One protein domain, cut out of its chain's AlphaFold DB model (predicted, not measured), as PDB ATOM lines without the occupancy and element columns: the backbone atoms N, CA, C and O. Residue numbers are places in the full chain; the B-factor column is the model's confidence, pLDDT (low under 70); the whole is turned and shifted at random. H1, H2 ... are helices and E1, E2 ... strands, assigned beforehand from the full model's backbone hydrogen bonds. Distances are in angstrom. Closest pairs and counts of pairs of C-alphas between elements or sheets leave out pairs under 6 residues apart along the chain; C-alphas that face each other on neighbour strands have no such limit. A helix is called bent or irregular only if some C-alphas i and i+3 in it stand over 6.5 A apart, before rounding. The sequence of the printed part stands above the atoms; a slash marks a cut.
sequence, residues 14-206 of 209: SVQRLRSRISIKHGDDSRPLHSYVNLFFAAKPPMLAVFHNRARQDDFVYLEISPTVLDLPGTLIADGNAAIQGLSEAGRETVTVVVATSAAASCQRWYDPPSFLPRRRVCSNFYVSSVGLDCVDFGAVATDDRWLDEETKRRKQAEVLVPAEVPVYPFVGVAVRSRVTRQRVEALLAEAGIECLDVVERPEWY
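AT A GLANCE: This is residues 14 to 206 of the 209 residues of the protein "DUF4433 domain-containing protein" of Thermorudis sp (UniProt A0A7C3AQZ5). Three small sheets follow one another in a row along the longest axis, with few contacts from sheet to sheet: E2 E1 E6 E7 toward one end, E3 E9 E5 E8 in the middle, and E4 E10 E11 toward the other end, where the longest helix, H7, covers one face. H4 packs on the middle sheet, H1 and H3 only graze sheets, and H2, H5 and H6 lie off the three sheets along one long side. The printed part has 193 residues with seven named helices and eleven named strands, of mixed class, in the order H1 E1 E2 E3 H2 E4 H3 E5 E6 E7 E8 H4 H5 H6 E9 E10 H7 E11. In the strand orders just named, the first and last sheets are mixed and the middle one is all antiparallel. The whole is compact, with a radius of gyration of the C-alphas of 17.8 A, and elongated in outline, spanning 55 by 36 by 30 A.

HOW THE PARTS SIT: H1, residues 14 to 20, leads by a tight link to E1, residues 22 to 26. E1 and E2, residues 29 to 32, form an antiparallel hairpin at 160 degrees, with N 24 and O 31 within hydrogen-bond range at 2.8 A. E1 is also the parallel neighbour of E6, residues 94 to 98, at 22 degrees, with N 23 and O 95 at 2.8 A. E6 and E7, residues 108 to 112, form an antiparallel hairpin at 161 degrees, with N 96 and O 110 at 2.9 A. H1 only grazes this sheet with its residues 18 to 20. E2 and E3, residues 36 to 40, meet only through their link. E3 is antiparallel to E9, residues 159 to 163, at 153 degrees, with N 37 and O 162 at 2.8 A. E9 is antiparallel to E5, residues 76 to 78, at 149 degrees, with N 161 and O 76 at 2.8 A. E5 is antiparallel to E8, residues 126 to 128, at 148 degrees, with N 127 and O 77 at 2.8 A. The closest C-alphas of E6 and E8, Val 98 and Phe 126, are 7.8 A apart. H2, residues 46 to 53, touches no helix. E4, residues 62 to 65, is near E3, with 5 pairs of C-alphas within 10 A. H3, residues 67 to 71, only grazes the sheet E3 E9 E5 E8. H4, residues 129 to 135, is on that sheet at a height of 7.1 A, over none of its strands but only just, with 2 of its 7 C-alphas on E5 and 2 on E8. H4 is irregular: C-alphas 130 and 133 are 7.4 A apart. H3 and H4 only just touch, with 3 pairs of C-alphas within 8 A, the closest Leu 70 and Ser 129 at 5.7 A. H5, residues 138 to 142, and H6, residues 150 to 156, touch; their closest C-alphas, Val 141 and Lys 156, are 4.0 A apart. E4 is antiparallel to E10, residues 171 to 176, at 156 degrees, with N 62 and O 175 at 2.9 A. E10, H7, residues 179 to 191, and E11, residues 198 to 201, form a strand-helix-strand unit, two parallel neighbour strands with a helix between, and its crossover is right-handed. E10 and E11 stand at 26 degrees, with N 174 and O 198 at 2.8 A. H7 on one face of the sheet makes two layers: at a height of 9.3 A it lies over E10 and E11 and runs along the strands, at 9 degrees to E11 on the local plane. The closest C-alphas of H7 and E11, Arg 182 and Val 199, are 6.3 A apart. Every O i to N i+4 pair is within hydrogen-bond range in H1, H5, H6 and H7; the counts are 3 of 4 in H2, 0 of 1 in H3 and 0 of 3 in H4, where O i to N i+3 pairs are within range in 2 of 2 for H3 and 3 of 4 for H4.

IN THESE COORDINATES: H1 begins at C-alpha 14, at (-18.573, 11.855, -52.170). From first to last C-alpha, E1 measures 13.2 A, E6 13.4 A, E7 13.7 A, E9 12.6 A and E3 12.4 A. E10 is 14.6 A long, and H7, from C-alpha 179 at (-51.541, 19.923, -50.346), is 18.4 A long. E11 ends at C-alpha 201, at (-47.772, 25.375, -49.543).

THE WHOLE: The C-alphas of Ser 115 and Ala 190, the two farthest apart, are 56.1 A from each other. The printed part, residues 14 to 206, has no cut. The long links are E5 to E6, with 15 residues between them, and E7 to E8, with 13. The mean pLDDT of the printed part is 92.1, and residues 121, 146 and 147 are under 70.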
ATOM      1  N   SER A  14     -19.704  11.118 -51.585       90.38
ATOM      2  CA  SER A  14     -18.573  11.855 -52.170       90.38
ATOM      3  C   SER A  14     -18.507  13.304 -51.679       90.38
ATOM      4  O   SER A  14     -17.421  13.789 -51.355       90.38
ATOM      5  N   VAL A  15     -19.661  13.962 -51.523       89.19
ATOM      6  CA  VAL A  15     -19.773  15.312 -50.953       89.19
ATOM      7  C   VAL A  15     -19.388  15.298 -49.476       89.19
ATOM      8  O   VAL A  15     -18.602  16.143 -49.051       89.19
ATOM      9  N   GLN A  16     -19.853  14.314 -48.703       90.88
ATOM     10  CA  GLN A  16     -19.483  14.199 -47.289       90.88
ATOM     11  C   GLN A  16     -17.981  13.961 -47.107       90.88
ATOM     12  O   GLN A  16     -17.332  14.629 -46.299       90.88
ATOM     13  N   ARG A  17     -17.385  13.094 -47.934       92.56
ATOM     14  CA  ARG A  17     -15.934  12.877 -47.955       92.56
ATOM     15  C   ARG A  17     -15.174  14.156 -48.306       92.56
ATOM     16  O   ARG A  17     -14.177  14.459 -47.655       92.56
ATOM     17  N   LEU A  18     -15.634  14.916 -49.299       94.38
ATOM     18  CA  LEU A  18     -15.026  16.197 -49.658       94.38
ATOM     19  C   LEU A  18     -15.082  17.189 -48.486       94.38
ATOM     20  O   LEU A  18     -14.053  17.758 -48.125       94.38
ATOM     21  N   ARG A  19     -16.248  17.341 -47.841       95.50
ATOM     22  CA  ARG A  19     -16.429  18.224 -46.674       95.50
ATOM     23  C   ARG A  19     -15.578  17.794 -45.474       95.50
ATOM     24  O   ARG A  19     -15.081  18.652 -44.756       95.50
ATOM     25  N   SER A  20     -15.340  16.495 -45.278       95.56
ATOM     26  CA  SER A  20     -14.486  15.995 -44.185       95.56
ATOM     27  C   SER A  20     -13.007  16.396 -44.312       95.56
ATOM     28  O   SER A  20     -12.294  16.433 -43.316       95.56
ATOM     29  N   ARG A  21     -12.548  16.731 -45.527       97.25
ATOM     30  CA  ARG A  21     -11.164  17.150 -45.829       97.25
ATOM     31  C   ARG A  21     -10.949  18.664 -45.737       97.25
ATOM     32  O   ARG A  21      -9.847  19.145 -45.994       97.25
ATOM     33  N   ILE A  22     -11.997  19.413 -45.408       98.19
ATOM     34  CA  ILE A  22     -11.959  20.865 -45.250       98.19
ATOM     35  C   ILE A  22     -12.072  21.148 -43.758       98.19
ATOM     36  O   ILE A  22     -13.073  20.792 -43.151       98.19
ATOM     37  N   SER A  23     -11.064  21.779 -43.167       98.25
ATOM     38  CA  SER A  23     -11.089  22.219 -41.770       98.25
ATOM     39  C   SER A  23     -11.307  23.723 -41.709       98.25
ATOM     40  O   SER A  23     -10.608  24.479 -42.379       98.25
ATOM     41  N   ILE A  24     -12.266  24.167 -40.905       98.00
ATOM     42  CA  ILE A  24     -12.557  25.580 -40.670       98.00
ATOM     43  C   ILE A  24     -11.894  25.983 -39.359       98.00
ATOM     44  O   ILE A  24     -12.104  25.330 -38.337       98.00
ATOM     45  N   LYS A  25     -11.066  27.028 -39.394       97.25
ATOM     46  CA  LYS A  25     -10.365  27.566 -38.227       97.25
ATOM     47  C   LYS A  25     -10.902  28.952 -37.874       97.25
ATOM     48  O   LYS A  25     -10.877  29.854 -38.711       97.25
ATOM     49  N   HIS A  26     -11.340  29.121 -36.630       92.81
ATOM     50  CA  HIS A  26     -11.830  30.384 -36.087       92.81
ATOM     51  C   HIS A  26     -11.253  30.587 -34.681       92.81
ATOM     52  O   HIS A  26     -11.596  29.859 -33.754       92.81
ATOM     53  N   GLY A  27     -10.340  31.551 -34.530       88.06
ATOM     54  CA  GLY A  27      -9.536  31.671 -33.311       88.06
ATOM     55  C   GLY A  27      -8.671  30.424 -33.093       88.06
ATOM     56  O   GLY A  27      -7.982  29.972 -34.017       88.06
ATOM     57  N   ASP A  28      -8.737  29.868 -31.884       89.19
ATOM     58  CA  ASP A  28      -8.038  28.632 -31.505       89.19
ATOM     59  C   ASP A  28      -8.821  27.361 -31.870       89.19
ATOM     60  O   ASP A  28      -8.249  26.271 -31.915       89.19
ATOM     61  N   ASP A  29     -10.103  27.501 -32.211       91.06
ATOM     62  CA  ASP A  29     -10.943  26.382 -32.612       91.06
ATOM     63  C   ASP A  29     -10.680  25.987 -34.066       91.06
ATOM     64  O   ASP A  29     -10.624  26.821 -34.976       91.06
ATOM     65  N   SER A  30     -10.609  24.679 -34.306       94.88
ATOM     66  CA  SER A  30     -10.630  24.110 -35.648       94.88
ATOM     67  C   SER A  30     -11.549  22.902 -35.700       94.88
ATOM     68  O   SER A  30     -11.496  22.040 -34.822       94.88
ATOM     69  N   ARG A  31     -12.408  22.836 -36.721       95.19
ATOM     70  CA  ARG A  31     -13.318  21.703 -36.913       95.19
ATOM     71  C   ARG A  31     -13.573  21.399 -38.392       95.19
ATOM     72  O   ARG A  31     -13.520  22.320 -39.212       95.19
ATOM     73  N   PRO A  32     -13.856  20.140 -38.761       95.94
ATOM     74  CA  PRO A  32     -14.182  19.789 -40.140       95.94
ATOM     75  C   PRO A  32     -15.451  20.501 -40.626       95.94
ATOM     76  O   PRO A  32     -16.424  20.612 -39.892       95.94
ATOM     77  N   LEU A  33     -15.512  20.895 -41.896       97.31
ATOM     78  CA  LEU A  33     -16.715  21.463 -42.515       97.31
ATOM     79  C   LEU A  33     -17.908  20.491 -42.444       97.31
ATOM     80  O   LEU A  33     -19.062  20.905 -42.385       97.31
ATOM     81  N   HIS A  34     -17.625  19.187 -42.433       93.94
ATOM     82  CA  HIS A  34     -18.629  18.138 -42.256       93.94
ATOM     83  C   HIS A  34     -19.300  18.153 -40.868       93.94
ATOM     84  O   HIS A  34     -20.380  17.598 -40.726       93.94
ATOM     85  N   SER A  35     -18.720  18.811 -39.857       94.38
ATOM     86  CA  SER A  35     -19.344  18.947 -38.533       94.38
ATOM     87  C   SER A  35     -20.301  20.142 -38.424       94.38
ATOM     88  O   SER A  35     -20.651  20.527 -37.311       94.38
ATOM     89  N   TYR A  36     -20.649  20.796 -39.533       96.31
ATOM     90  CA  TYR A  36     -21.612  21.895 -39.562       96.31
ATOM     91  C   TYR A  36     -22.891  21.459 -40.264       96.31
ATOM     92  O   TYR A  36     -22.834  20.867 -41.346       96.31
ATOM     93  N   VAL A  37     -24.032  21.837 -39.693       95.19
ATOM     94  CA  VAL A  37     -25.319  21.802 -40.385       95.19
ATOM     95  C   VAL A  37     -25.353  22.953 -41.384       95.19
ATOM     96  O   VAL A  37     -25.129  24.109 -41.025       95.19
ATOM     97  N   ASN A  38     -25.615  22.628 -42.647       94.12
ATOM     98  CA  ASN A  38     -25.729  23.586 -43.735       94.12
ATOM     99  C   ASN A  38     -27.185  24.036 -43.912       94.12
ATOM    100  O   ASN A  38     -28.057  23.227 -44.226       94.12
ATOM    101  N   LEU A  39     -27.436  25.334 -43.746       95.19
ATOM    102  CA  LEU A  39     -28.732  25.956 -44.006       95.19
ATOM    103  C   LEU A  39     -28.624  26.825 -45.257       95.19
ATOM    104  O   LEU A  39     -27.732  27.664 -45.370       95.19
ATOM    105  N   PHE A  40     -29.524  26.614 -46.211       92.94
ATOM    106  CA  PHE A  40     -29.488  27.305 -47.495       92.94
ATOM    107  C   PHE A  40     -30.311  28.589 -47.461       92.94
ATOM    108  O   PHE A  40     -31.409  28.609 -46.912       92.94
ATOM    109  N   PHE A  41     -29.816  29.633 -48.128       92.75
ATOM    110  CA  PHE A  41     -30.628  30.814 -48.440       92.75
ATOM    111  C   PHE A  41     -31.543  30.580 -49.650       92.75
ATOM    112  O   PHE A  41     -32.630  31.142 -49.734       92.75
ATOM    113  N   ALA A  42     -31.092  29.772 -50.615       82.56
ATOM    114  CA  ALA A  42     -31.817  29.540 -51.856       82.56
ATOM    115  C   ALA A  42     -32.979  28.559 -51.657       82.56
ATOM    116  O   ALA A  42     -32.775  27.442 -51.186       82.56
ATOM    117  N   ALA A  43     -34.162  28.931 -52.152       81.38
ATOM    118  CA  ALA A  43     -35.331  28.050 -52.201       81.38
ATOM    119  C   ALA A  43     -35.163  26.873 -53.179       81.38
ATOM    120  O   ALA A  43     -35.845  25.871 -53.047       81.38
ATOM    121  N   LYS A  44     -34.249  26.965 -54.157       86.50
ATOM    122  CA  LYS A  44     -33.980  25.910 -55.156       86.50
ATOM    123  C   LYS A  44     -32.509  25.469 -55.116       86.50
ATOM    124  O   LYS A  44     -31.752  25.757 -56.053       86.50
ATOM    125  N   PRO A  45     -32.057  24.807 -54.032       79.56
ATOM    126  CA  PRO A  45     -30.684  24.332 -53.916       79.56
ATOM    127  C   PRO A  45     -30.430  23.173 -54.899       79.56
ATOM    128  O   PRO A  45     -31.361  22.453 -55.262       79.56
ATOM    129  N   PRO A  46     -29.176  22.896 -55.307       77.12
ATOM    130  CA  PRO A  46     -28.894  21.835 -56.282       77.12
ATOM    131  C   PRO A  46     -29.355  20.427 -55.886       77.12
ATOM    132  O   PRO A  46     -29.641  19.619 -56.767       77.12
ATOM    133  N   MET A  47     -29.491  20.139 -54.588       81.94
ATOM    134  CA  MET A  47     -30.086  18.880 -54.126       81.94
ATOM    135  C   MET A  47     -31.528  18.710 -54.614       81.94
ATOM    136  O   MET A  47     -31.912  17.604 -54.984       81.94
ATOM    137  N   LEU A  48     -32.305  19.790 -54.712       87.56
ATOM    138  CA  LEU A  48     -33.673  19.721 -55.217       87.56
ATOM    139  C   LEU A  48     -33.724  19.249 -56.676       87.56
ATOM    140  O   LEU A  48     -34.640  18.525 -57.056       87.56
ATOM    141  N   ALA A  49     -32.708  19.574 -57.485       85.06
ATOM    142  CA  ALA A  49     -32.657  19.176 -58.894       85.06
ATOM    143  C   ALA A  49     -32.485  17.657 -59.031       85.06
ATOM    144  O   ALA A  49     -33.048  17.033 -59.930       85.06
ATOM    145  N   VAL A  50     -31.758  17.038 -58.094       85.19
ATOM    146  CA  VAL A  50     -31.649  15.578 -57.992       85.19
ATOM    147  C   VAL A  50     -33.015  14.957 -57.698       85.19
ATOM    148  O   VAL A  50     -33.396  13.991 -58.359       85.19
ATOM    149  N   PHE A  51     -33.757  15.497 -56.726       87.94
ATOM    150  CA  PHE A  51     -35.086  14.989 -56.366       87.94
ATOM    151  C   PHE A  51     -36.114  15.208 -57.475       87.94
ATOM    152  O   PHE A  51     -36.937  14.329 -57.726       87.94
ATOM    153  N   HIS A  52     -36.018  16.325 -58.193       88.81
ATOM    154  CA  HIS A  52     -36.786  16.591 -59.405       88.81
ATOM    155  C   HIS A  52     -36.553  15.531 -60.482       88.81
ATOM    156  O   HIS A  52     -37.502  14.864 -60.884       88.81
ATOM    157  N   ASN A  53     -35.296  15.277 -60.853       87.88
ATOM    158  CA  ASN A  53     -34.951  14.278 -61.872       87.88
ATOM    159  C   ASN A  53     -35.363  12.844 -61.494       87.88
ATOM    160  O   ASN A  53     -35.429  11.970 -62.355       87.88
ATOM    161  N   ARG A  54     -35.622  12.583 -60.207       89.19
ATOM    162  CA  ARG A  54     -36.108  11.295 -59.690       89.19
ATOM    163  C   ARG A  54     -37.627  11.247 -59.499       89.19
ATOM    164  O   ARG A  54     -38.114  10.237 -59.009       89.19
ATOM    165  N   ALA A  55     -38.357  12.311 -59.843       89.81
ATOM    166  CA  ALA A  55     -39.789  12.472 -59.575       89.81
ATOM    167  C   ALA A  55     -40.165  12.330 -58.080       89.81
ATOM    168  O   ALA A  55     -41.223  11.810 -57.739       89.81
ATOM    169  N   ARG A  56     -39.293  12.805 -57.179       90.00
ATOM    170  CA  ARG A  56     -39.429  12.692 -55.712       90.00
ATOM    171  C   ARG A  56     -39.447  14.041 -54.984       90.00
ATOM    172  O   ARG A  56     -39.103  14.114 -53.812       90.00
ATOM    173  N   GLN A  57     -39.826  15.131 -55.653       90.44
ATOM    174  CA  GLN A  57     -39.891  16.449 -54.997       90.44
ATOM    175  C   GLN A  57     -40.936  16.519 -53.877       90.44
ATOM    176  O   GLN A  57     -40.743  17.274 -52.934       90.44
ATOM    177  N   ASP A  58     -42.010  15.726 -53.949       89.31
ATOM    178  CA  ASP A  58     -43.039  15.668 -52.900       89.31
ATOM    179  C   ASP A  58     -42.577  14.949 -51.618       89.31
ATOM    180  O   ASP A  58     -43.256  15.052 -50.594       89.31
ATOM    181  N   ASP A  59     -41.413  14.286 -51.647       87.12
ATOM    182  CA  ASP A  59     -40.745  13.731 -50.461       87.12
ATOM    183  C   ASP A  59     -39.848  14.766 -49.754       87.12
ATOM    184  O   ASP A  59     -39.289  14.479 -48.696       87.12
ATOM    185  N   PHE A  60     -39.667  15.953 -50.343       89.31
ATOM    186  CA  PHE A  60     -38.765  16.986 -49.850       89.31
ATOM    187  C   PHE A  60     -39.558  18.135 -49.219       89.31
ATOM    188  O   PHE A  60     -40.455  18.699 -49.847       89.31
ATOM    189  N   VAL A  61     -39.204  18.516 -47.993       93.31
ATOM    190  CA  VAL A  61     -39.795  19.655 -47.273       93.31
ATOM    191  C   VAL A  61     -38.701  20.633 -46.871       93.31
ATOM    192  O   VAL A  61     -37.555  20.231 -46.660       93.31
ATOM    193  N   TYR A  62     -39.052  21.907 -46.741       94.38
ATOM    194  CA  TYR A  62     -38.169  22.918 -46.171       94.38
ATOM    195  C   TYR A  62     -38.575  23.183 -44.729       94.38
ATOM    196  O   TYR A  62     -39.738  23.467 -44.460       94.38
ATOM    197  N   LEU A  63     -37.611  23.127 -43.815       94.06
ATOM    198  CA  LEU A  63     -37.769  23.716 -42.491       94.06
ATOM    199  C   LEU A  63     -37.402  25.194 -42.600       94.06
ATOM    200  O   LEU A  63     -36.281  25.527 -42.985       94.06
ATOM    201  N   GLU A  64     -38.349  26.070 -42.293       94.81
ATOM    202  CA  GLU A  64     -38.116  27.509 -42.269       94.81
ATOM    203  C   GLU A  64     -37.444  27.882 -40.947       94.81
ATOM    204  O   GLU A  64     -37.927  27.541 -39.862       94.81
ATOM    205  N   ILE A  65     -36.302  28.565 -41.043       94.94
ATOM    206  CA  ILE A  65     -35.430  28.867 -39.908       94.94
ATOM    207  C   ILE A  65     -35.396  30.376 -39.679       94.94
ATOM    208  O   ILE A  65     -35.078  31.152 -40.579       94.94
ATOM    209  N   SER A  66     -35.687  30.790 -38.450       94.94
ATOM    210  CA  SER A  66     -35.560  32.165 -37.985       94.94
ATOM    211  C   SER A  66     -34.116  32.664 -38.132       94.94
ATOM    212  O   SER A  66     -33.185  31.954 -37.737       94.94
ATOM    213  N   PRO A  67     -33.900  33.916 -38.582       94.44
ATOM    214  CA  PRO A  67     -32.572  34.530 -38.634       94.44
ATOM    215  C   PRO A  67     -31.830  34.570 -37.290       94.44
ATOM    216  O   PRO A  67     -30.612  34.698 -37.288       94.44
ATOM    217  N   THR A  68     -32.523  34.390 -36.160       94.88
ATOM    218  CA  THR A  68     -31.904  34.233 -34.825       94.88
ATOM    219  C   THR A  68     -30.904  33.072 -34.747       94.88
ATOM    220  O   THR A  68     -30.049  33.044 -33.865       94.88
ATOM    221  N   VAL A  69     -30.942  32.126 -35.695       95.44
ATOM    222  CA  VAL A  69     -29.912  31.087 -35.851       95.44
ATOM    223  C   VAL A  69     -28.509  31.668 -36.100       95.44
ATOM    224  O   VAL A  69     -27.504  31.033 -35.779       95.44
ATOM    225  N   LEU A  70     -28.422  32.887 -36.642       95.69
ATOM    226  CA  LEU A  70     -27.164  33.596 -36.881       95.69
ATOM    227  C   LEU A  70     -26.490  34.062 -35.586       95.69
ATOM    228  O   LEU A  70     -25.272  34.243 -35.579       95.69
ATOM    229  N   ASP A  71     -27.252  34.192 -34.500       94.88
ATOM    230  CA  ASP A  71     -26.746  34.575 -33.179       94.88
ATOM    231  C   ASP A  71     -26.169  33.377 -32.405       94.88
ATOM    232  O   ASP A  71     -25.579  33.544 -31.335       94.88
ATOM    233  N   LEU A  72     -26.323  32.154 -32.931       95.06
ATOM    234  CA  LEU A  72     -25.770  30.960 -32.302       95.06
ATOM    235  C   LEU A  72     -24.231  31.005 -32.275       95.06
ATOM    236  O   LEU A  72     -23.595  31.326 -33.287       95.06
ATOM    237  N   PRO A  73     -23.599  30.636 -31.141       93.19
ATOM    238  CA  PRO A  73     -22.148  30.639 -31.022       93.19
ATOM    239  C   PRO A  73     -21.465  29.783 -32.090       93.19
ATOM    240  O   PRO A  73     -21.752  28.598 -32.253       93.19
ATOM    241  N   GLY A  74     -20.507  30.385 -32.796       93.06
ATOM    242  CA  GLY A  74     -19.729  29.702 -33.826       93.06
ATOM    243  C   GLY A  74     -20.449  29.532 -35.166       93.06
ATOM    244  O   GLY A  74     -19.878  28.889 -36.048       93.06
ATOM    245  N   THR A  75     -21.647  30.104 -35.342       95.75
ATOM    246  CA  THR A  75     -22.309  30.165 -36.649       95.75
ATOM    247  C   THR A  75     -21.491  30.998 -37.628       95.75
ATOM    248  O   THR A  75     -21.042  32.107 -37.328       95.75
ATOM    249  N   LEU A  76     -21.302  30.445 -38.822       96.88
ATOM    250  CA  LEU A  76     -20.568  31.074 -39.914       96.88
ATOM    251  C   LEU A  76     -21.459  31.207 -41.144       96.88
ATOM    252  O   LEU A  76     -22.464  30.515 -41.282       96.88
ATOM    253  N   ILE A  77     -21.052  32.068 -42.067       97.69
ATOM    254  CA  ILE A  77     -21.666  32.198 -43.388       97.69
ATOM    255  C   ILE A  77     -20.601  31.925 -44.440       97.69
ATOM    256  O   ILE A  77     -19.510  32.494 -44.382       97.69
ATOM    257  N   ALA A  78     -20.919  31.065 -45.403       97.56
ATOM    258  CA  ALA A  78     -20.140  30.906 -46.619       97.56
ATOM    259  C   ALA A  78     -20.757  31.743 -47.752       97.56
ATOM    260  O   ALA A  78     -21.951  31.623 -48.022       97.56
ATOM    261  N   ASP A  79     -19.948  32.537 -48.467       96.75
ATOM    262  CA  ASP A  79     -20.401  33.381 -49.602       96.75
ATOM    263  C   ASP A  79     -20.742  32.601 -50.890       96.75
ATOM    264  O   ASP A  79     -20.931  33.159 -51.973       96.75
ATOM    265  N   GLY A  80     -20.787  31.280 -50.786       95.06
ATOM    266  CA  GLY A  80     -21.099  30.345 -51.848       95.06
ATOM    267  C   GLY A  80     -21.002  28.918 -51.323       95.06
ATOM    268  O   GLY A  80     -20.866  28.700 -50.121       95.06
ATOM    269  N   ASN A  81     -20.995  27.936 -52.225       94.62
ATOM    270  CA  ASN A  81     -20.853  26.527 -51.856       94.62
ATOM    271  C   ASN A  81     -19.584  26.313 -51.013       94.62
ATOM    272  O   ASN A  81     -18.467  26.433 -51.531       94.62
ATOM    273  N   ALA A  82     -19.740  25.969 -49.733       96.25
ATOM    274  CA  ALA A  82     -18.628  25.851 -48.791       96.25
ATOM    275  C   ALA A  82     -17.589  24.797 -49.196       96.25
ATOM    276  O   ALA A  82     -16.410  24.933 -48.864       96.25
ATOM    277  N   ALA A  83     -18.000  23.760 -49.934       95.19
ATOM    278  CA  ALA A  83     -17.114  22.684 -50.368       95.19
ATOM    279  C   ALA A  83     -16.154  23.107 -51.499       95.19
ATOM    280  O   ALA A  83     -15.200  22.391 -51.810       95.19
ATOM    281  N   ILE A  84     -16.372  24.274 -52.115       95.25
ATOM    282  CA  ILE A  84     -15.514  24.807 -53.176       95.25
ATOM    283  C   ILE A  84     -14.263  25.436 -52.556       95.25
ATOM    284  O   ILE A  84     -14.154  26.651 -52.416       95.25
ATOM    285  N   GLN A  85     -13.309  24.573 -52.195       96.75
ATOM    286  CA  GLN A  85     -11.998  24.929 -51.629       96.75
ATOM    287  C   GLN A  85     -10.831  24.412 -52.487       96.75
ATOM    288  O   GLN A  85      -9.760  24.097 -51.984       96.75
ATOM    289  N   GLY A  86     -11.050  24.232 -53.792       94.94
ATOM    290  CA  GLY A  86     -10.003  23.815 -54.733       94.94
ATOM    291  C   GLY A  86      -9.600  22.334 -54.677       94.94
ATOM    292  O   GLY A  86      -8.791  21.903 -55.501       94.94
ATOM    293  N   LEU A  87     -10.188  21.549 -53.771       95.12
ATOM    294  CA  LEU A  87     -10.014  20.099 -53.683       95.12
ATOM    295  C   LEU A  87     -10.827  19.362 -54.766       95.12
ATOM    296  O   LEU A  87     -11.825  19.871 -55.273       95.12
ATOM    297  N   SER A  88     -10.408  18.141 -55.112       92.12
ATOM    298  CA  SER A  88     -11.185  17.227 -55.966       92.12
ATOM    299  C   SER A  88     -11.869  16.138 -55.134       92.12
ATOM    300  O   SER A  88     -11.302  15.693 -54.134       92.12
ATOM    301  N   GLU A  89     -13.042  15.658 -55.560       87.88
ATOM    302  CA  GLU A  89     -13.781  14.589 -54.857       87.88
ATOM    303  C   GLU A  89     -12.979  13.281 -54.737       87.88
ATOM    304  O   GLU A  89     -13.066  12.590 -53.724       87.88
ATOM    305  N   ALA A  90     -12.155  12.964 -55.742       88.56
ATOM    306  CA  ALA A  90     -11.322  11.759 -55.771       88.56
ATOM    307  C   ALA A  90      -9.973  11.908 -55.038       88.56
ATOM    308  O   ALA A  90      -9.255  10.923 -54.871       88.56
ATOM    309  N   GLY A  91      -9.609  13.130 -54.638       92.00
ATOM    310  CA  GLY A  91      -8.332  13.422 -53.989       92.00
ATOM    311  C   GLY A  91      -8.239  12.933 -52.539       92.00
ATOM    312  O   GLY A  91      -9.167  12.341 -51.984       92.00
ATOM    313  N   ARG A  92      -7.106  13.237 -51.904       95.62
ATOM    314  CA  ARG A  92      -6.845  12.965 -50.473       95.62
ATOM    315  C   ARG A  92      -6.312  14.173 -49.709       95.62
ATOM    316  O   ARG A  92      -6.265  14.149 -48.489       95.62
ATOM    317  N   GLU A  93      -5.953  15.220 -50.434       97.06
ATOM    318  CA  GLU A  93      -5.386  16.461 -49.928       97.06
ATOM    319  C   GLU A  93      -6.377  17.172 -49.016       97.06
ATOM    320  O   GLU A  93      -7.587  17.093 -49.230       97.06
ATOM    321  N   THR A  94      -5.897  17.881 -48.012       97.81
ATOM    322  CA  THR A  94      -6.775  18.623 -47.107       97.81
ATOM    323  C   THR A  94      -6.535  20.113 -47.243       97.81
ATOM    324  O   THR A  94      -5.553  20.555 -47.847       97.81
ATOM    325  N   VAL A  95      -7.470  20.898 -46.723       98.00
ATOM    326  CA  VAL A  95      -7.316  22.344 -46.628       98.00
ATOM    327  C   VAL A  95      -7.818  22.823 -45.280       98.00
ATOM    328  O   VAL A  95      -8.922  22.483 -44.861       98.00
ATOM    329  N   THR A  96      -7.008  23.632 -44.609       98.31
ATOM    330  CA  THR A  96      -7.453  24.446 -43.479       98.31
ATOM    331  C   THR A  96      -7.788  25.836 -43.992       98.31
ATOM    332  O   THR A  96      -6.977  26.437 -44.693       98.31
ATOM    333  N   VAL A  97      -8.969  26.346 -43.655       98.06
ATOM    334  CA  VAL A  97      -9.455  27.667 -44.054       98.06
ATOM    335  C   VAL A  97      -9.667  28.507 -42.800       98.06
ATOM    336  O   VAL A  97     -10.461  28.137 -41.937       98.06
ATOM    337  N   VAL A  98      -8.950  29.624 -42.684       97.50
ATOM    338  CA  VAL A  98      -9.138  30.574 -41.577       97.50
ATOM    339  C   VAL A  98     -10.247  31.548 -41.940       97.50
ATOM    340  O   VAL A  98     -10.167  32.209 -42.977       97.50
ATOM    341  N   VAL A  99     -11.259  31.612 -41.074       96.69
ATOM    342  CA  VAL A  99     -12.443  32.469 -41.212       96.69
ATOM    343  C   VAL A  99     -12.035  33.939 -41.315       96.69
ATOM    344  O   VAL A  99     -11.179  34.417 -40.570       96.69
ATOM    345  N   ALA A 100     -12.665  34.663 -42.236       93.56
ATOM    346  CA  ALA A 100     -12.518  36.101 -42.369       93.56
ATOM    347  C   ALA A 100     -13.323  36.829 -41.280       93.56
ATOM    348  O   ALA A 100     -14.501  36.552 -41.049       93.56
ATOM    349  N   THR A 101     -12.684  37.790 -40.615       85.25
ATOM    350  CA  THR A 101     -13.285  38.568 -39.520       85.25
ATOM    351  C   THR A 101     -13.904  39.888 -39.985       85.25
ATOM    352  O   THR A 101     -14.436  40.638 -39.172       85.25
ATOM    353  N   SER A 102     -13.823  40.204 -41.279       87.56
ATOM    354  CA  SER A 102     -14.467  41.367 -41.892       87.56
ATOM    355  C   SER A 102     -14.848  41.065 -43.341       87.56
ATOM    356  O   SER A 102     -14.210  40.237 -43.989       87.56
ATOM    357  N   ALA A 103     -15.851  41.772 -43.862       85.00
ATOM    358  CA  ALA A 103     -16.319  41.610 -45.242       85.00
ATOM    359  C   ALA A 103     -15.259  41.973 -46.305       85.00
ATOM    360  O   ALA A 103     -15.307  41.497 -47.433       85.00
ATOM    361  N   ALA A 104     -14.274  42.803 -45.948       85.75
ATOM    362  CA  ALA A 104     -13.179  43.177 -46.843       85.75
ATOM    363  C   ALA A 104     -12.041  42.138 -46.878       85.75
ATOM    364  O   ALA A 104     -11.158  42.217 -47.735       85.75
ATOM    365  N   ALA A 105     -12.017  41.189 -45.937       87.31
ATOM    366  CA  ALA A 105     -10.972  40.181 -45.838       87.31
ATOM    367  C   ALA A 105     -11.354  38.903 -46.596       87.31
ATOM    368  O   ALA A 105     -12.490  38.449 -46.564       87.31
ATOM    369  N   SER A 106     -10.368  38.274 -47.235       89.75
ATOM    370  CA  SER A 106     -10.510  36.917 -47.773       89.75
ATOM    371  C   SER A 106      -9.951  35.887 -46.799       89.75
ATOM    372  O   SER A 106      -8.991  36.160 -46.076       89.75
ATOM    373  N   CYS A 107     -10.509  34.677 -46.817       95.69
ATOM    374  CA  CYS A 107      -9.988  33.581 -46.010       95.69
ATOM    375  C   CYS A 107      -8.575  33.189 -46.444       95.69
ATOM    376  O   CYS A 107      -8.291  33.019 -47.635       95.69
ATOM    377  N   GLN A 108      -7.712  32.952 -45.465       95.19
ATOM    378  CA  GLN A 108      -6.419  32.322 -45.702       95.19
ATOM    379  C   GLN A 108      -6.593  30.801 -45.763       95.19
ATOM    380  O   GLN A 108      -7.478  30.245 -45.107       95.19
ATOM    381  N   ARG A 109      -5.783  30.127 -46.584       96.69
ATOM    382  CA  ARG A 109      -5.903  28.688 -46.853       96.69
ATOM    383  C   ARG A 109      -4.540  28.014 -46.801       96.69
ATOM    384  O   ARG A 109      -3.595  28.502 -47.416       96.69
ATOM    385  N   TRP A 110      -4.467  26.875 -46.122       96.88
ATOM    386  CA  TRP A 110      -3.276  26.033 -46.021       96.88
ATOM    387  C   TRP A 110      -3.634  24.645 -46.513       96.88
ATOM    388  O   TRP A 110      -4.513  24.000 -45.942       96.88
ATOM    389  N   TYR A 111      -2.976  24.215 -47.581       97.62
ATOM    390  CA  TYR A 111      -3.194  22.906 -48.182       97.62
ATOM    391  C   TYR A 111      -2.184  21.896 -47.653       97.62
ATOM    392  O   TYR A 111      -1.032  22.245 -47.391       97.62
ATOM    393  N   ASP A 112      -2.617  20.645 -47.542       97.12
ATOM    394  CA  ASP A 112      -1.757  19.511 -47.221       97.12
ATOM    395  C   ASP A 112      -1.901  18.422 -48.304       97.12
ATOM    396  O   ASP A 112      -3.021  17.961 -48.546       97.12
ATOM    397  N   PRO A 113      -0.809  18.020 -48.981       97.25
ATOM    398  CA  PRO A 113       0.548  18.539 -48.808       97.25
ATOM    399  C   PRO A 113       0.670  20.008 -49.256       97.25
ATOM    400  O   PRO A 113      -0.053  20.424 -50.163       97.25
ATOM    401  N   PRO A 114       1.628  20.787 -48.717       96.69
ATOM    402  CA  PRO A 114       1.850  22.178 -49.132       96.69
ATOM    403  C   PRO A 114       2.164  22.355 -50.625       96.69
ATOM    404  O   PRO A 114       2.005  23.442 -51.170       96.69
ATOM    405  N   SER A 115       2.608  21.290 -51.299       94.94
ATOM    406  CA  SER A 115       2.852  21.264 -52.745       94.94
ATOM    407  C   SER A 115       1.578  21.153 -53.588       94.94
ATOM    408  O   SER A 115       1.656  21.208 -54.815       94.94
ATOM    409  N   PHE A 116       0.415  20.925 -52.973       95.88
ATOM    410  CA  PHE A 116      -0.846  20.805 -53.692       95.88
ATOM    411  C   PHE A 116      -1.260  22.146 -54.305       95.88
ATOM    412  O   PHE A 116      -1.293  23.178 -53.635       95.88
ATOM    413  N   LEU A 117      -1.634  22.110 -55.584       91.81
ATOM    414  CA  LEU A 117      -2.170  23.262 -56.301       91.81
ATOM    415  C   LEU A 117      -3.695  23.115 -56.441       91.81
ATOM    416  O   LEU A 117      -4.153  22.173 -57.098       91.81
ATOM    417  N   PRO A 118      -4.500  24.025 -55.859       92.56
ATOM    418  CA  PRO A 118      -5.954  23.941 -55.929       92.56
ATOM    419  C   PRO A 118      -6.465  24.084 -57.366       92.56
ATOM    420  O   PRO A 118      -6.010  24.934 -58.131       92.56
ATOM    421  N   ARG A 119      -7.466  23.273 -57.732       83.00
ATOM    422  CA  ARG A 119      -8.020  23.238 -59.101       83.00
ATOM    423  C   ARG A 119      -8.782  24.501 -59.496       83.00
ATOM    424  O   ARG A 119      -8.876  24.809 -60.681       83.00
ATOM    425  N   ARG A 120      -9.385  25.193 -58.526       74.38
ATOM    426  CA  ARG A 120     -10.233  26.372 -58.750       74.38
ATOM    427  C   ARG A 120      -9.552  27.610 -58.184       74.38
ATOM    428  O   ARG A 120      -9.095  27.593 -57.046       74.38
ATOM    429  N   ARG A 121      -9.513  28.682 -58.983       68.75
ATOM    430  CA  ARG A 121      -8.944  29.976 -58.568       68.75
ATOM    431  C   ARG A 121      -9.848  30.726 -57.589       68.75
ATOM    432  O   ARG A 121      -9.337  31.452 -56.750       68.75
ATOM    433  N   VAL A 122     -11.164  30.524 -57.684       88.75
ATOM    434  CA  VAL A 122     -12.152  31.122 -56.779       88.75
ATOM    435  C   VAL A 122     -12.668  30.045 -55.831       88.75
ATOM    436  O   VAL A 122     -13.157  29.002 -56.268       88.75
ATOM    437  N   CYS A 123     -12.511  30.296 -54.535       94.81
ATOM    438  CA  CYS A 123     -12.993  29.451 -53.449       94.81
ATOM    439  C   CYS A 123     -13.953  30.264 -52.585       94.81
ATOM    440  O   CYS A 123     -13.749  31.467 -52.423       94.81
ATOM    441  N   SER A 124     -14.957  29.609 -52.006       96.50
ATOM    442  CA  SER A 124     -15.894  30.296 -51.113       96.50
ATOM    443  C   SER A 124     -15.188  30.702 -49.826       96.50
ATOM    444  O   SER A 124     -14.428  29.904 -49.260       96.50
ATOM    445  N   ASN A 125     -15.391  31.940 -49.387       97.19
ATOM    446  CA  ASN A 125     -14.901  32.408 -48.096       97.19
ATOM    447  C   ASN A 125     -15.932  32.117 -47.004       97.19
ATOM    448  O   ASN A 125     -17.122  31.978 -47.275       97.19
ATOM    449  N   PHE A 126     -15.440  32.041 -45.774       97.69
ATOM    450  CA  PHE A 126     -16.215  31.895 -44.554       97.69
ATOM    451  C   PHE A 126     -16.079  33.162 -43.728       97.69
ATOM    452  O   PHE A 126     -14.968  33.648 -43.522       97.69
ATOM    453  N   TYR A 127     -17.196  33.646 -43.213       96.88
ATOM    454  CA  TYR A 127     -17.265  34.850 -42.404       96.88
ATOM    455  C   TYR A 127     -17.983  34.540 -41.101       96.88
ATOM    456  O   TYR A 127     -18.871  33.684 -41.054       96.88
ATOM    457  N   VAL A 128     -17.620  35.264 -40.045       93.44
ATOM    458  CA  VAL A 128     -18.452  35.315 -38.838       93.44
ATOM    459  C   VAL A 128     -19.836  35.869 -39.193       93.44
ATOM    460  O   VAL A 128     -19.956  36.753 -40.048       93.44
ATOM    461  N   SER A 129     -20.888  35.336 -38.568       86.56
ATOM    462  CA  SER A 129     -22.279  35.642 -38.933       86.56
ATOM    463  C   SER A 129     -22.606  37.140 -38.919       86.56
ATOM    464  O   SER A 129     -23.345  37.604 -39.784       86.56
ATOM    465  N   SER A 130     -21.982  37.909 -38.020       85.38
ATOM    466  CA  SER A 130     -22.187  39.355 -37.866       85.38
ATOM    467  C   SER A 130     -21.791  40.208 -39.076       85.38
ATOM    468  O   SER A 130     -22.214  41.355 -39.157       85.38
ATOM    469  N   VAL A 131     -20.973  39.684 -39.997       88.56
ATOM    470  CA  VAL A 131     -20.553  40.392 -41.228       88.56
ATOM    471  C   VAL A 131     -20.822  39.586 -42.497       88.56
ATOM    472  O   VAL A 131     -20.740  40.110 -43.604       88.56
ATOM    473  N   GLY A 132     -21.105  38.291 -42.359       91.38
ATOM    474  CA  GLY A 132     -21.168  37.385 -43.496       91.38
ATOM    475  C   GLY A 132     -22.365  37.608 -44.413       91.38
ATOM    476  O   GLY A 132     -22.253  37.318 -45.601       91.38
ATOM    477  N   LEU A 133     -23.478  38.155 -43.907       93.38
ATOM    478  CA  LEU A 133     -24.653  38.448 -44.736       93.38
ATOM    479  C   LEU A 133     -24.336  39.465 -45.837       93.38
ATOM    480  O   LEU A 133     -24.778  39.285 -46.966       93.38
ATOM    481  N   ASP A 134     -23.503  40.465 -45.541       93.62
ATOM    482  CA  ASP A 134     -23.081  41.481 -46.516       93.62
ATOM    483  C   ASP A 134     -22.211  40.892 -47.640       93.62
ATOM    484  O   ASP A 134     -22.022  41.512 -48.685       93.62
ATOM    485  N   CYS A 135     -21.672  39.689 -47.431       95.06
ATOM    486  CA  CYS A 135     -20.842  38.978 -48.401       95.06
ATOM    487  C   CYS A 135     -21.657  38.030 -49.294       95.06
ATOM    488  O   CYS A 135     -21.108  37.466 -50.241       95.06
ATOM    489  N   VAL A 136     -22.945  37.825 -48.999       95.44
ATOM    490  CA  VAL A 136     -23.824  36.956 -49.786       95.44
ATOM    491  C   VAL A 136     -24.374  37.726 -50.982       95.44
ATOM    492  O   VAL A 136     -25.022  38.762 -50.856       95.44
ATOM    493  N   ASP A 137     -24.167  37.173 -52.174       94.81
ATOM    494  CA  ASP A 137     -24.766  37.681 -53.404       94.81
ATOM    495  C   ASP A 137     -26.224  37.207 -53.509       94.81
ATOM    496  O   ASP A 137     -26.528  36.170 -54.106       94.81
ATOM    497  N   PHE A 138     -27.144  37.957 -52.897       93.75
ATOM    498  CA  PHE A 138     -28.567  37.611 -52.909       93.75
ATOM    499  C   PHE A 138     -29.190  37.638 -54.312       93.75
ATOM    500  O   PHE A 138     -30.172  36.936 -54.548       93.75
ATOM    501  N   GLY A 139     -28.600  38.374 -55.263       92.50
ATOM    502  CA  GLY A 139     -29.006  38.319 -56.668       92.50
ATOM    503  C   GLY A 139     -28.721  36.946 -57.279       92.50
ATOM    504  O   GLY A 139     -29.594  36.351 -57.911       92.50
ATOM    505  N   ALA A 140     -27.530  36.397 -57.024       91.38
ATOM    506  CA  ALA A 140     -27.181  35.035 -57.421       91.38
ATOM    507  C   ALA A 140     -27.992  33.967 -56.665       91.38
ATOM    508  O   ALA A 140     -28.372  32.962 -57.256       91.38
ATOM    509  N   VAL A 141     -28.287  34.163 -55.375       91.62
ATOM    510  CA  VAL A 141     -29.128  33.241 -54.583       91.62
ATOM    511  C   VAL A 141     -30.557  33.170 -55.126       91.62
ATOM    512  O   VAL A 141     -31.114  32.076 -55.234       91.62
ATOM    513  N   ALA A 142     -31.135  34.316 -55.489       89.50
ATOM    514  CA  ALA A 142     -32.518  34.427 -55.943       89.50
ATOM    515  C   ALA A 142     -32.728  34.047 -57.418       89.50
ATOM    516  O   ALA A 142     -33.869  33.970 -57.867       89.50
ATOM    517  N   THR A 143     -31.662  33.824 -58.193       85.94
ATOM    518  CA  THR A 143     -31.808  33.515 -59.620       85.94
ATOM    519  C   THR A 143     -32.453  32.146 -59.842       85.94
ATOM    520  O   THR A 143     -32.080  31.154 -59.210       85.94
ATOM    521  N   ASP A 144     -33.370  32.059 -60.801       77.88
ATOM    522  CA  ASP A 144     -33.971  30.799 -61.256       77.88
ATOM    523  C   ASP A 144     -33.206  30.153 -62.420       77.88
ATOM    524  O   ASP A 144     -33.517  29.030 -62.825       77.88
ATOM    525  N   ASP A 145     -32.176  30.825 -62.941       72.25
ATOM    526  CA  ASP A 145     -31.429  30.324 -64.086       72.25
ATOM    527  C   ASP A 145     -30.652  29.039 -63.737       72.25
ATOM    528  O   ASP A 145     -30.051  28.884 -62.669       72.25
ATOM    529  N   ARG A 146     -30.707  28.084 -64.667       63.81
ATOM    530  CA  ARG A 146     -30.066  26.759 -64.624       63.81
ATOM    531  C   ARG A 146     -28.799  26.726 -65.481       63.81
ATOM    532  O   ARG A 146     -27.991  25.814 -65.323       63.81
ATOM    533  N   TRP A 147     -28.623  27.720 -66.353       63.38
ATOM    534  CA  TRP A 147     -27.481  27.921 -67.249       63.38
ATOM    535  C   TRP A 147     -26.472  28.914 -66.679       63.38
ATOM    536  O   TRP A 147     -25.769  29.608 -67.412       63.38
ATOM    537  N   LEU A 148     -26.401  28.965 -65.351       70.69
ATOM    538  CA  LEU A 148     -25.432  29.767 -64.635       70.69
ATOM    539  C   LEU A 148     -24.018  29.321 -64.979       70.69
ATOM    540  O   LEU A 148     -23.712  28.124 -65.020       70.69
ATOM    541  N   ASP A 149     -23.142  30.302 -65.150       87.81
ATOM    542  CA  ASP A 149     -21.716  30.053 -65.105       87.81
ATOM    543  C   ASP A 149     -21.313  29.480 -63.730       87.81
ATOM    544  O   ASP A 149     -22.040  29.557 -62.731       87.81
ATOM    545  N   GLU A 150     -20.127  28.878 -63.675       87.19
ATOM    546  CA  GLU A 150     -19.640  28.191 -62.478       87.19
ATOM    547  C   GLU A 150     -19.532  29.102 -61.244       87.19
ATOM    548  O   GLU A 150     -19.666  28.605 -60.123       87.19
ATOM    549  N   GLU A 151     -19.306  30.406 -61.419       90.44
ATOM    550  CA  GLU A 151     -19.209  31.349 -60.305       90.44
ATOM    551  C   GLU A 151     -20.594  31.720 -59.774       90.44
ATOM    552  O   GLU A 151     -20.817  31.656 -58.563       90.44
ATOM    553  N   THR A 152     -21.558  32.013 -60.647       90.06
ATOM    554  CA  THR A 152     -22.931  32.289 -60.196       90.06
ATOM    555  C   THR A 152     -23.550  31.057 -59.531       90.06
ATOM    556  O   THR A 152     -24.185  31.164 -58.481       90.06
ATOM    557  N   LYS A 153     -23.273  29.855 -60.055       88.44
ATOM    558  CA  LYS A 153     -23.660  28.592 -59.409       88.44
ATOM    559  C   LYS A 153     -23.027  28.432 -58.025       88.44
ATOM    560  O   LYS A 153     -23.714  28.006 -57.098       88.44
ATOM    561  N   ARG A 154     -21.741  28.775 -57.864       92.62
ATOM    562  CA  ARG A 154     -21.066  28.751 -56.557       92.62
ATOM    563  C   ARG A 154     -21.767  29.690 -55.577       92.62
ATOM    564  O   ARG A 154     -22.091  29.241 -54.482       92.62
ATOM    565  N   ARG A 155     -22.025  30.943 -55.963       93.56
ATOM    566  CA  ARG A 155     -22.659  31.969 -55.110       93.56
ATOM    567  C   ARG A 155     -24.103  31.645 -54.744       93.56
ATOM    568  O   ARG A 155     -24.489  31.816 -53.595       93.56
ATOM    569  N   LYS A 156     -24.880  31.086 -55.679       92.31
ATOM    570  CA  LYS A 156     -26.256  30.620 -55.424       92.31
ATOM    571  C   LYS A 156     -26.339  29.620 -54.267       92.31
ATOM    572  O   LYS A 156     -27.350  29.531 -53.581       92.31
ATOM    573  N   GLN A 157     -25.272  28.853 -54.061       92.75
ATOM    574  CA  GLN A 157     -25.150  27.870 -52.989       92.75
ATOM    575  C   GLN A 157     -24.522  28.444 -51.709       92.75
ATOM    576  O   GLN A 157     -23.947  27.678 -50.936       92.75
ATOM    577  N   ALA A 158     -24.579  29.761 -51.497       95.38
ATOM    578  CA  ALA A 158     -24.254  30.353 -50.206       95.38
ATOM    579  C   ALA A 158     -25.070  29.675 -49.095       95.38
ATOM    580  O   ALA A 158     -26.250  29.351 -49.273       95.38
ATOM    581  N   GLU A 159     -24.422  29.437 -47.960       96.44
ATOM    582  CA  GLU A 159     -25.002  28.675 -46.857       96.44
ATOM    583  C   GLU A 159     -24.574  29.233 -45.498       96.44
ATOM    584  O   GLU A 159     -23.452  29.715 -45.322       96.44
ATOM    585  N   VAL A 160     -25.483  29.148 -44.529       97.44
ATOM    586  CA  VAL A 160     -25.189  29.319 -43.105       97.44
ATOM    587  C   VAL A 160     -24.694  27.980 -42.566       97.44
ATOM    588  O   VAL A 160     -25.235  26.924 -42.891       97.44
ATOM    589  N   LEU A 161     -23.658  28.023 -41.739       97.25
ATOM    590  CA  LEU A 161     -23.010  26.860 -41.152       97.25
ATOM    591  C   LEU A 161     -23.159  26.926 -39.637       97.25
ATOM    592  O   LEU A 161     -22.434  27.667 -38.970       97.25
ATOM    593  N   VAL A 162     -24.083  26.134 -39.102       97.06
ATOM    594  CA  VAL A 162     -24.317  26.023 -37.657       97.06
ATOM    595  C   VAL A 162     -23.505  24.846 -37.117       97.06
ATOM    596  O   VAL A 162     -23.589  23.751 -37.679       97.06
ATOM    597  N   PRO A 163     -22.680  25.020 -36.073       95.69
ATOM    598  CA  PRO A 163     -21.865  23.923 -35.572       95.69
ATOM    599  C   PRO A 163     -22.698  22.794 -34.954       95.69
ATOM    600  O   PRO A 163     -23.540  23.048 -34.102       95.69
ATOM    601  N   ALA A 164     -22.367  21.550 -35.309       94.56
ATOM    602  CA  ALA A 164     -22.939  20.295 -34.812       94.56
ATOM    603  C   ALA A 164     -24.437  20.086 -35.092       94.56
ATOM    604  O   ALA A 164     -24.784  19.175 -35.839       94.56
ATOM    605  N   GLU A 165     -25.310  20.910 -34.518       94.75
ATOM    606  CA  GLU A 165     -26.763  20.763 -34.595       94.75
ATOM    607  C   GLU A 165     -27.470  22.122 -34.578       94.75
ATOM    608  O   GLU A 165     -26.943  23.112 -34.071       94.75
ATOM    609  N   VAL A 166     -28.684  22.166 -35.131       94.50
ATOM    610  CA  VAL A 166     -29.559  23.338 -35.030       94.50
ATOM    611  C   VAL A 166     -30.579  23.058 -33.929       94.50
ATOM    612  O   VAL A 166     -31.299  22.063 -34.027       94.50
ATOM    613  N   PRO A 167     -30.663  23.903 -32.887       92.00
ATOM    614  CA  PRO A 167     -31.722  23.806 -31.892       92.00
ATOM    615  C   PRO A 167     -33.105  23.877 -32.547       92.00
ATOM    616  O   PRO A 167     -33.245  24.412 -33.639       92.00
ATOM    617  N   VAL A 168     -34.147  23.402 -31.869       88.00
ATOM    618  CA  VAL A 168     -35.512  23.416 -32.432       88.00
ATOM    619  C   VAL A 168     -36.153  24.810 -32.371       88.00
ATOM    620  O   VAL A 168     -36.974  25.145 -33.216       88.00
ATOM    621  N   TYR A 169     -35.777  25.653 -31.402       88.94
ATOM    622  CA  TYR A 169     -36.426  26.957 -31.178       88.94
ATOM    623  C   TYR A 169     -36.381  27.957 -32.359       88.94
ATOM    624  O   TYR A 169     -37.292  28.776 -32.440       88.94
ATOM    625  N   PRO A 170     -35.381  27.954 -33.267       92.94
ATOM    626  CA  PRO A 170     -35.397  28.792 -34.458       92.94
ATOM    627  C   PRO A 170     -36.352  28.287 -35.545       92.94
ATOM    628  O   PRO A 170     -36.494  28.972 -36.550       92.94
ATOM    629  N   PHE A 171     -36.957  27.101 -35.424       93.44
ATOM    630  CA  PHE A 171     -37.862  26.587 -36.452       93.44
ATOM    631  C   PHE A 171     -39.181  27.354 -36.376       93.44
ATOM    632  O   PHE A 171     -39.807  27.408 -35.320       93.44
ATOM    633  N   VAL A 172     -39.588  27.961 -37.491       94.19
ATOM    634  CA  VAL A 172     -40.778  28.830 -37.548       94.19
ATOM    635  C   VAL A 172     -41.871  28.300 -38.469       94.19
ATOM    636  O   VAL A 172     -43.002  28.766 -38.397       94.19
ATOM    637  N   GLY A 173     -41.562  27.319 -39.315       95.44
ATOM    638  CA  GLY A 173     -42.540  26.737 -40.221       95.44
ATOM    639  C   GLY A 173     -41.979  25.598 -41.054       95.44
ATOM    640  O   GLY A 173     -40.788  25.276 -41.001       95.44
ATOM    641  N   VAL A 174     -42.865  24.980 -41.825       96.38
ATOM    642  CA  VAL A 174     -42.544  23.948 -42.804       96.38
ATOM    643  C   VAL A 174     -43.165  24.326 -44.141       96.38
ATOM    644  O   VAL A 174     -44.388  24.341 -44.288       96.38
ATOM    645  N   ALA A 175     -42.328  24.569 -45.142       96.19
ATOM    646  CA  ALA A 175     -42.784  24.800 -46.503       96.19
ATOM    647  C   ALA A 175     -42.788  23.490 -47.303       96.19
ATOM    648  O   ALA A 175     -41.828  22.711 -47.280       96.19
ATOM    649  N   VAL A 176     -43.887  23.248 -48.017       96.81
ATOM    650  CA  VAL A 176     -44.125  22.015 -48.781       96.81
ATOM    651  C   VAL A 176     -44.591  22.315 -50.201       96.81
ATOM    652  O   VAL A 176     -45.182  23.356 -50.473       96.81
ATOM    653  N   ARG A 177     -44.377  21.372 -51.121       95.81
ATOM    654  CA  ARG A 177     -44.755  21.541 -52.531       95.81
ATOM    655  C   ARG A 177     -46.262  21.508 -52.771       95.81
ATOM    656  O   ARG A 177     -46.761  22.232 -53.627       95.81
ATOM    657  N   SER A 178     -46.968  20.610 -52.087       95.44
ATOM    658  CA  SER A 178     -48.344  20.246 -52.421       95.44
ATOM    659  C   SER A 178     -49.211  20.047 -51.183       95.44
ATOM    660  O   SER A 178     -48.732  19.668 -50.110       95.44
ATOM    661  N   ARG A 179     -50.524  20.212 -51.364       96.50
ATOM    662  CA  ARG A 179     -51.541  19.923 -50.346       96.50
ATOM    663  C   ARG A 179     -51.449  18.509 -49.766       96.50
ATOM    664  O   ARG A 179     -51.721  18.310 -48.586       96.50
ATOM    665  N   VAL A 180     -51.073  17.518 -50.577       95.38
ATOM    666  CA  VAL A 180     -50.929  16.130 -50.112       95.38
ATOM    667  C   VAL A 180     -49.769  16.019 -49.122       95.38
ATOM    668  O   VAL A 180     -49.935  15.450 -48.043       95.38
ATOM    669  N   THR A 181     -48.609  16.600 -49.442       95.81
ATOM    670  CA  THR A 181     -47.462  16.625 -48.522       95.81
ATOM    671  C   THR A 181     -47.769  17.448 -47.274       95.81
ATOM    672  O   THR A 181     -47.424  17.014 -46.178       95.81
ATOM    673  N   ARG A 182     -48.503  18.561 -47.403       96.81
ATOM    674  CA  ARG A 182     -48.990  19.347 -46.258       96.81
ATOM    675  C   ARG A 182     -49.753  18.487 -45.254       96.81
ATOM    676  O   ARG A 182     -49.372  18.442 -44.091       96.81
ATOM    677  N   GLN A 183     -50.772  17.760 -45.713       96.25
ATOM    678  CA  GLN A 183     -51.589  16.904 -44.844       96.25
ATOM    679  C   GLN A 183     -50.753  15.832 -44.132       96.25
ATOM    680  O   GLN A 183     -51.000  15.525 -42.968       96.25
ATOM    681  N   ARG A 184     -49.746  15.272 -44.817       95.31
ATOM    682  CA  ARG A 184     -48.819  14.296 -44.222       95.31
ATOM    683  C   ARG A 184     -47.957  14.927 -43.127       95.31
ATOM    684  O   ARG A 184     -47.792  14.319 -42.077       95.31
ATOM    685  N   VAL A 185     -47.421  16.125 -43.362       95.19
ATOM    686  CA  VAL A 185     -46.611  16.853 -42.373       95.19
ATOM    687  C   VAL A 185     -47.458  17.263 -41.171       95.19
ATOM    688  O   VAL A 185     -47.050  17.009 -40.045       95.19
ATOM    689  N   GLU A 186     -48.651  17.824 -41.383       96.00
ATOM    690  CA  GLU A 186     -49.570  18.206 -40.298       96.00
ATOM    691  C   GLU A 186     -49.933  16.999 -39.417       96.00
ATOM    692  O   GLU A 186     -49.934  17.109 -38.192       96.00
ATOM    693  N   ALA A 187     -50.163  15.826 -40.017       94.69
ATOM    694  CA  ALA A 187     -50.402  14.594 -39.267       94.69
ATOM    695  C   ALA A 187     -49.185  14.164 -38.423       94.69
ATOM    696  O   ALA A 187     -49.359  13.790 -37.266       94.69
ATOM    697  N   LEU A 188     -47.963  14.254 -38.970       92.75
ATOM    698  CA  LEU A 188     -46.725  13.941 -38.240       92.75
ATOM    699  C   LEU A 188     -46.478  14.909 -37.077       92.75
ATOM    700  O   LEU A 188     -46.071  14.484 -35.997       92.75
ATOM    701  N   LEU A 189     -46.730  16.203 -37.285       92.62
ATOM    702  CA  LEU A 189     -46.607  17.217 -36.237       92.62
ATOM    703  C   LEU A 189     -47.624  16.972 -35.117       92.62
ATOM    704  O   LEU A 189     -47.246  16.981 -33.947       92.62
ATOM    705  N   ALA A 190     -48.877  16.661 -35.464       92.88
ATOM    706  CA  ALA A 190     -49.914  16.317 -34.492       92.88
ATOM    707  C   ALA A 190     -49.564  15.051 -33.690       92.88
ATOM    708  O   ALA A 190     -49.706  15.043 -32.468       92.88
ATOM    709  N   GLU A 191     -49.060  14.000 -34.345       92.75
ATOM    710  CA  GLU A 191     -48.600  12.773 -33.676       92.75
ATOM    711  C   GLU A 191     -47.432  13.044 -32.713       92.75
ATOM    712  O   GLU A 191     -47.366  12.468 -31.627       92.75
ATOM    713  N   ALA A 192     -46.537  13.964 -33.081       89.12
ATOM    714  CA  ALA A 192     -45.419  14.393 -32.249       89.12
ATOM    715  C   ALA A 192     -45.804  15.408 -31.151       89.12
ATOM    716  O   ALA A 192     -44.957  15.746 -30.324       89.12
ATOM    717  N   GLY A 193     -47.049  15.903 -31.129       91.12
ATOM    718  CA  GLY A 193     -47.495  16.955 -30.208       91.12
ATOM    719  C   GLY A 193     -46.856  18.324 -30.474       91.12
ATOM    720  O   GLY A 193     -46.672  19.109 -29.545       91.12
ATOM    721  N   ILE A 194     -46.466  18.599 -31.722       88.88
ATOM    722  CA  ILE A 194     -45.872  19.868 -32.152       88.88
ATOM    723  C   ILE A 194     -46.965  20.721 -32.800       88.88
ATOM    724  O   ILE A 194     -47.410  20.433 -33.906       88.88
ATOM    725  N   GLU A 195     -47.370  21.794 -32.126       87.31
ATOM    726  CA  GLU A 195     -48.439  22.694 -32.597       87.31
ATOM    727  C   GLU A 195     -47.920  24.073 -33.039       87.31
ATOM    728  O   GLU A 195     -48.679  24.888 -33.550       87.31
ATOM    729  N   CYS A 196     -46.631  24.358 -32.833       86.94
ATOM    730  CA  CYS A 196     -46.048  25.687 -33.046       86.94
ATOM    731  C   CYS A 196     -45.474  25.930 -34.451       86.94
ATOM    732  O   CYS A 196     -44.950  27.015 -34.694       86.94
ATOM    733  N   LEU A 197     -45.528  24.943 -35.349       92.38
ATOM    734  CA  LEU A 197     -44.998  25.060 -36.707       92.38
ATOM    735  C   LEU A 197     -46.134  25.161 -37.718       92.38
ATOM    736  O   LEU A 197     -46.893  24.209 -37.906       92.38
ATOM    737  N   ASP A 198     -46.194  26.290 -38.418       93.81
ATOM    738  CA  ASP A 198     -47.113  26.465 -39.537       93.81
ATOM    739  C   ASP A 198     -46.641  25.648 -40.745       93.81
ATOM    740  O   ASP A 198     -45.469  25.692 -41.121       93.81
ATOM    741  N   VAL A 199     -47.559  24.919 -41.388       96.88
ATOM    742  CA  VAL A 199     -47.276  24.184 -42.629       96.88
ATOM    743  C   VAL A 199     -47.892  24.922 -43.811       96.88
ATOM    744  O   VAL A 199     -49.115  25.069 -43.903       96.88
ATOM    745  N   VAL A 200     -47.052  25.383 -44.740       96.81
ATOM    746  CA  VAL A 200     -47.468  26.265 -45.838       96.81
ATOM    747  C   VAL A 200     -47.096  25.684 -47.200       96.81
ATOM    748  O   VAL A 200     -45.998  25.181 -47.416       96.81
ATOM    749  N   GLU A 201     -48.024  25.768 -48.154       97.06
ATOM    750  CA  GLU A 201     -47.772  25.375 -49.543       97.06
ATOM    751  C   GLU A 201     -46.956  26.468 -50.263       97.06
ATOM    752  O   GLU A 201     -47.348  27.639 -50.292       97.06
ATOM    753  N   ARG A 202     -45.807  26.068 -50.820       95.69
ATOM    754  CA  ARG A 202     -44.839  26.894 -51.560       95.69
ATOM    755  C   ARG A 202     -44.384  26.182 -52.843       95.69
ATOM    756  O   ARG A 202     -43.199  25.866 -52.977       95.69
ATOM    757  N   PRO A 203     -45.287  25.844 -53.783       93.94
ATOM    758  CA  PRO A 203     -44.917  25.139 -55.014       93.94
ATOM    759  C   PRO A 203     -43.831  25.864 -55.826       93.94
ATOM    760  O   PRO A 203     -43.021  25.214 -56.477       93.94
ATOM    761  N   GLU A 204     -43.764  27.193 -55.740       92.38
ATOM    762  CA  GLU A 204     -42.775  28.047 -56.398       92.38
ATOM    763  C   GLU A 204     -41.340  27.875 -55.867       92.38
ATOM    764  O   GLU A 204     -40.384  28.272 -56.537       92.38
ATOM    765  N   TRP A 205     -41.160  27.242 -54.701       92.12
ATOM    766  CA  TRP A 205     -39.843  26.841 -54.177       92.12
ATOM    767  C   TRP A 205     -39.345  25.523 -54.785       92.12
ATOM    768  O   TRP A 205     -38.225  25.095 -54.520       92.12
ATOM    769  N   TYR A 206     -40.154  24.875 -55.623       92.44
ATOM    770  CA  TYR A 206     -39.842  23.612 -56.284       92.44
ATOM    771  C   TYR A 206     -39.692  23.805 -57.794       92.44
ATOM    772  O   TYR A 206     -40.025  24.852 -58.347       92.44
TER     773      TYR A 206